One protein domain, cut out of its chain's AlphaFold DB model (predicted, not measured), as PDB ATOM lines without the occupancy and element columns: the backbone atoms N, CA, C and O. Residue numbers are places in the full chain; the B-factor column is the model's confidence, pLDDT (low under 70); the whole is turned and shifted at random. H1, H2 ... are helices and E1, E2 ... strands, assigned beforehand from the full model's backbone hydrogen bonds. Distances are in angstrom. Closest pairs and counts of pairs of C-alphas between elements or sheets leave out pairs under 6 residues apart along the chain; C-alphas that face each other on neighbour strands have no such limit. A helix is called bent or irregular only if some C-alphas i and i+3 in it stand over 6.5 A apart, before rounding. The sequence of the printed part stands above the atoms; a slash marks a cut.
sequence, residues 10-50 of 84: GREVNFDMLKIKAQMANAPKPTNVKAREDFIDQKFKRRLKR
ATOM      1  N   GLY A  10     -14.146  42.341  14.450       89.62
ATOM      2  CA  GLY A  10     -14.533  43.353  13.461       89.62
ATOM      3  C   GLY A  10     -13.385  43.961  12.646       89.62
ATOM      4  O   GLY A  10     -13.635  44.793  11.782       89.62
ATOM      5  N   ARG A  11     -12.131  43.550  12.875       89.88
ATOM      6  CA  ARG A  11     -10.967  44.040  12.116       89.88
ATOM      7  C   ARG A  11     -10.815  43.304  10.795       89.88
ATOM      8  O   ARG A  11     -11.046  42.095  10.754       89.88
ATOM      9  N   GLU A  12     -10.363  44.008   9.768       91.38
ATOM     10  CA  GLU A  12     -10.014  43.424   8.474       91.38
ATOM     11  C   GLU A  12      -8.727  42.601   8.575       91.38
ATOM     12  O   GLU A  12      -7.721  43.032   9.140       91.38
ATOM     13  N   VAL A  13      -8.774  41.384   8.042       87.44
ATOM     14  CA  VAL A  13      -7.676  40.423   8.023       87.44
ATOM     15  C   VAL A  13      -7.469  39.966   6.588       87.44
ATOM     16  O   VAL A  13      -8.371  39.422   5.956       87.44
ATOM     17  N   ASN A  14      -6.256  40.167   6.081       90.12
ATOM     18  CA  ASN A  14      -5.846  39.702   4.763       90.12
ATOM     19  C   ASN A  14      -5.041  38.404   4.909       90.12
ATOM     20  O   ASN A  14      -3.887  38.424   5.348       90.12
ATOM     21  N   PHE A  15      -5.655  37.273   4.559       85.38
ATOM     22  CA  PHE A  15      -5.020  35.960   4.707       85.38
ATOM     23  C   PHE A  15      -3.858  35.746   3.745       85.38
ATOM     24  O   PHE A  15      -2.888  35.081   4.111       85.38
ATOM     25  N   ASP A  16      -3.929  36.313   2.544       85.31
ATOM     26  CA  ASP A  16      -2.858  36.182   1.558       85.31
ATOM     27  C   ASP A  16      -1.598  36.891   2.068       85.31
ATOM     28  O   ASP A  16      -0.508  36.321   2.056       85.31
ATOM     29  N   MET A  17      -1.753  38.083   2.656       87.69
ATOM     30  CA  MET A  17      -0.640  38.806   3.278       87.69
ATOM     31  C   MET A  17      -0.049  38.054   4.482       87.69
ATOM     32  O   MET A  17       1.164  38.072   4.682       87.69
ATOM     33  N   LEU A  18      -0.878  37.377   5.284       87.06
ATOM     34  CA  LEU A  18      -0.391  36.549   6.394       87.06
ATOM     35  C   LEU A  18       0.411  35.338   5.898       87.06
ATOM     36  O   LEU A  18       1.469  35.045   6.455       87.06
ATOM     37  N   LYS A  19      -0.049  34.672   4.835       87.31
ATOM     38  CA  LYS A  19       0.670  33.550   4.214       87.31
ATOM     39  C   LYS A  19       2.011  33.985   3.634       87.31
ATOM     40  O   LYS A  19       3.011  33.325   3.893       87.31
ATOM     41  N   ILE A  20       2.050  35.113   2.922       83.69
ATOM     42  CA  ILE A  20       3.294  35.670   2.371       83.69
ATOM     43  C   ILE A  20       4.280  35.991   3.499       83.69
ATOM     44  O   ILE A  20       5.444  35.610   3.424       83.69
ATOM     45  N   LYS A  21       3.821  36.612   4.594       88.06
ATOM     46  CA  LYS A  21       4.674  36.874   5.767       88.06
ATOM     47  C   LYS A  21       5.231  35.590   6.383       88.06
ATOM     48  O   LYS A  21       6.410  35.550   6.718       88.06
ATOM     49  N   ALA A  22       4.410  34.548   6.509       87.50
ATOM     50  CA  ALA A  22       4.856  33.253   7.017       87.50
ATOM     51  C   ALA A  22       5.899  32.601   6.092       87.50
ATOM     52  O   ALA A  22       6.910  32.090   6.566       87.50
ATOM     53  N   GLN A  23       5.698  32.672   4.773       87.50
ATOM     54  CA  GLN A  23       6.661  32.178   3.785       87.50
ATOM     55  C   GLN A  23       7.986  32.946   3.846       87.50
ATOM     56  O   GLN A  23       9.044  32.326   3.860       87.50
ATOM     57  N   MET A  24       7.942  34.277   3.951       86.12
ATOM     58  CA  MET A  24       9.141  35.109   4.087       86.12
ATOM     59  C   MET A  24       9.895  34.850   5.396       86.12
ATOM     60  O   MET A  24      11.119  34.904   5.405       86.12
ATOM     61  N   ALA A  25       9.189  34.558   6.491       86.00
ATOM     62  CA  ALA A  25       9.814  34.215   7.767       86.00
ATOM     63  C   ALA A  25      10.519  32.847   7.734       86.00
ATOM     64  O   ALA A  25      11.560  32.681   8.364       86.00
ATOM     65  N   ASN A  26       9.960  31.886   6.992       85.75
ATOM     66  CA  ASN A  26      10.527  30.545   6.828       85.75
ATOM     67  C   ASN A  26      11.600  30.469   5.734       85.75
ATOM     68  O   ASN A  26      12.318  29.472   5.649       85.75
ATOM     69  N   ALA A  27      11.704  31.488   4.881       86.50
ATOM     70  CA  ALA A  27      12.731  31.542   3.857       86.50
ATOM     71  C   ALA A  27      14.127  31.605   4.510       86.50
ATOM     72  O   ALA A  27      14.321  32.326   5.495       86.50
ATOM     73  N   PRO A  28      15.121  30.868   3.980       84.06
ATOM     74  CA  PRO A  28      16.474  30.923   4.508       84.06
ATOM     75  C   PRO A  28      17.018  32.347   4.382       84.06
ATOM     76  O   PRO A  28      16.976  32.958   3.312       84.06
ATOM     77  N   LYS A  29      17.540  32.883   5.489       83.88
ATOM     78  CA  LYS A  29      18.184  34.199   5.485       83.88
ATOM     79  C   LYS A  29      19.400  34.176   4.547       83.88
ATOM     80  O   LYS A  29      20.129  33.180   4.532       83.88
ATOM     81  N   PRO A  30      19.677  35.273   3.821       87.19
ATOM     82  CA  PRO A  30      20.889  35.374   3.019       87.19
ATOM     83  C   PRO A  30      22.134  35.235   3.906       87.19
ATOM     84  O   PRO A  30      22.170  35.727   5.039       87.19
ATOM     85  N   THR A  31      23.168  34.580   3.376       84.94
ATOM     86  CA  THR A  31      24.389  34.189   4.108       84.94
ATOM     87  C   THR A  31      25.069  35.360   4.823       84.94
ATOM     88  O   THR A  31      25.479  35.221   5.974       84.94
ATOM     89  N   ASN A  32      25.111  36.539   4.195       89.38
ATOM     90  CA  ASN A  32      25.682  37.763   4.772       89.38
ATOM     91  C   ASN A  32      24.947  38.217   6.053       89.38
ATOM     92  O   ASN A  32      25.577  38.509   7.069       89.38
ATOM     93  N   VAL A  33      23.608  38.208   6.045       88.56
ATOM     94  CA  VAL A  33      22.804  38.622   7.210       88.56
ATOM     95  C   VAL A  33      23.039  37.673   8.381       88.56
ATOM     96  O   VAL A  33      23.265  38.135   9.497       88.56
ATOM     97  N   LYS A  34      23.073  36.363   8.116       89.44
ATOM     98  CA  LYS A  34      23.352  35.354   9.144       89.44
ATOM     99  C   LYS A  34      24.748  35.522   9.752       89.44
ATOM    100  O   LYS A  34      24.872  35.568  10.970       89.44
ATOM    101  N   ALA A  35      25.775  35.725   8.926       92.81
ATOM    102  CA  ALA A  35      27.138  35.956   9.410       92.81
ATOM    103  C   ALA A  35      27.239  37.191  10.328       92.81
ATOM    104  O   ALA A  35      27.940  37.171  11.343       92.81
ATOM    105  N   ARG A  36      26.509  38.268  10.007       92.81
ATOM    106  CA  ARG A  36      26.451  39.471  10.849       92.81
ATOM    107  C   ARG A  36      25.709  39.230  12.165       92.81
ATOM    108  O   ARG A  36      26.167  39.723  13.196       92.81
ATOM    109  N   GLU A  37      24.592  38.503  12.140       92.38
ATOM    110  CA  GLU A  37      23.856  38.095  13.348       92.38
ATOM    111  C   GLU A  37      24.760  37.275  14.278       92.38
ATOM    112  O   GLU A  37      24.941  37.642  15.439       92.38
ATOM    113  N   ASP A  38      25.432  36.256  13.738       94.50
ATOM    114  CA  ASP A  38      26.346  35.391  14.487       94.50
ATOM    115  C   ASP A  38      27.505  36.189  15.114       94.50
ATOM    116  O   ASP A  38      27.860  35.982  16.280       94.50
ATOM    117  N   PHE A  39      28.068  37.157  14.380       96.25
ATOM    118  CA  PHE A  39      29.106  38.052  14.898       96.25
ATOM    119  C   PHE A  39      28.607  38.913  16.067       96.25
ATOM    120  O   PHE A  39      29.291  39.045  17.091       96.25
ATOM    121  N   ILE A  40      27.415  39.503  15.933       95.81
ATOM    122  CA  ILE A  40      26.801  40.327  16.983       95.81
ATOM    123  C   ILE A  40      26.530  39.474  18.224       95.81
ATOM    124  O   ILE A  40      26.917  39.863  19.330       95.81
ATOM    125  N   ASP A  41      25.955  38.289  18.044       95.12
ATOM    126  CA  ASP A  41      25.652  37.356  19.124       95.12
ATOM    127  C   ASP A  41      26.919  36.887  19.834       95.12
ATOM    128  O   ASP A  41      26.975  36.845  21.067       95.12
ATOM    129  N   GLN A  42      27.980  36.583  19.087       95.56
ATOM    130  CA  GLN A  42      29.265  36.210  19.666       95.56
ATOM    131  C   GLN A  42      29.872  37.370  20.466       95.56
ATOM    132  O   GLN A  42      30.363  37.162  21.582       95.56
ATOM    133  N   LYS A  43      29.807  38.603  19.947       94.31
ATOM    134  CA  LYS A  43      30.277  39.809  20.645       94.31
ATOM    135  C   LYS A  43      29.483  40.054  21.928       94.31
ATOM    136  O   LYS A  43      30.077  40.340  22.972       94.31
ATOM    137  N   PHE A  44      28.164  39.885  21.883       94.19
ATOM    138  CA  PHE A  44      27.290  40.044  23.039       94.19
ATOM    139  C   PHE A  44      27.548  38.969  24.101       94.19
ATOM    140  O   PHE A  44      27.783  39.297  25.265       94.19
ATOM    141  N   LYS A  45      27.650  37.694  23.701       93.94
ATOM    142  CA  LYS A  45      28.038  36.582  24.585       93.94
ATOM    143  C   LYS A  45      29.391  36.840  25.255       93.94
ATOM    144  O   LYS A  45      29.522  36.640  26.462       93.94
ATOM    145  N   ARG A  46      30.396  37.325  24.511       91.69
ATOM    146  CA  ARG A  46      31.714  37.705  25.066       91.69
ATOM    147  C   ARG A  46      31.589  38.826  26.098       91.69
ATOM    148  O   ARG A  46      32.203  38.738  27.160       91.69
ATOM    149  N   ARG A  47      30.780  39.854  25.821       91.50
ATOM    150  CA  ARG A  47      30.531  40.959  26.758       91.50
ATOM    151  C   ARG A  47      29.857  40.468  28.038       91.50
ATOM    152  O   ARG A  47      30.349  40.770  29.119       91.50
ATOM    153  N   LEU A  48      28.804  39.658  27.927       91.44
ATOM    154  CA  LEU A  48      28.129  39.067  29.086       91.44
ATOM    155  C   LEU A  48      29.078  38.206  29.924       91.44
ATOM    156  O   LEU A  48      29.062  38.298  31.147       91.44
ATOM    157  N   LYS A  49      29.947  37.412  29.284       89.56
ATOM    158  CA  LYS A  49      30.975  36.630  29.987       89.56
ATOM    159  C   LYS A  49      31.964  37.516  30.747       89.56
ATOM    160  O   LYS A  49      32.360  37.145  31.842       89.56
ATOM    161  N   ARG A  50      32.360  38.670  30.199       86.44
ATOM    162  CA  ARG A  50      33.243  39.621  30.900       86.44
ATOM    163  C   ARG A  50      32.563  40.251  32.111       86.44
ATOM    164  O   ARG A  50      33.194  40.340  33.148       86.44
TER     165      ARG A  50
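AT A GLANCE: This is residues 10 to 50 of the 84 residues of an uncharacterized protein of Thorarchaeota archaeon (strain OWC) (UniProt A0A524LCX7). This is an open, wide V of two helices: H1 makes one arm, the longer H2 makes the other, and a stretch of four residues, 27 to 30, joins them at the bottom, with no packed core between the arms. At the far end of H1 the short strand E1 runs straight into it and turns away from its line. The printed part has 41 residues, with one named strand and two named helices in the order E1, H1, H2; E1 pairs with no named strand, and the class is mostly helix, with 32 of the 35 residues in named elements held by helices. The whole is extended, with a radius of gyration of the C-alphas of 17.0 A, and flat, its C-alphas spanning 51 by 26 by 10 A.

IN THESE COORDINATES: Begin at Gly 10, whose C-alpha is at (-14.533, 43.353, 13.461). Two residues on, at Glu 12, you reach E1, residues 12 to 14, which measures 6.7 A from first to last C-alpha. Find C-alpha 15 at (-5.020, 35.960, 4.707); from there H1, residues 15 to 26, runs 16.6 A to Asn 26, with x rising from -5.020 to 10.527. Pass through residues 27 to 30 to C-alpha 31 at (24.389, 34.189, 4.108), where H2 begins. H2 holds residues 31 to 50 and runs 28.7 A, mostly along z, to C-alpha 50 at (33.243, 39.621, 30.900).

HOW THE PARTS SIT: Look first at Asn 14 and Phe 15, where E1 passes to H1 with 0 residues between them, a tight link. E1 and H1 meet only through their link. Next go to Asn 26 and Thr 31: the link from H1 to H2 is also tight, with 4 residues between them. Yet H1 and H2 are apart, with no C-alpha of the one within 8 A of the other. E1 and H2 are apart too, with no C-alpha of E1 within 8 A of a C-alpha of H2. In the backbones of H1 and H2, every O i to N i+4 pair is within hydrogen-bond range. Neither helix is bent or irregular.

THE WHOLE: Compare the two ends of the printed part: the C-alphas of Gly 10 and Arg 50 are 51.0 A apart, and they are the two farthest apart in the domain. Residues 10 to 50 stand free, with no C-alpha 8 or more residues away along the chain within 10 A. The printed part has no cut, and no link between named elements is long. In the B-factor column you will find a mean pLDDT of the printed part of 89.5 for this predicted model, and no printed residue is under 70.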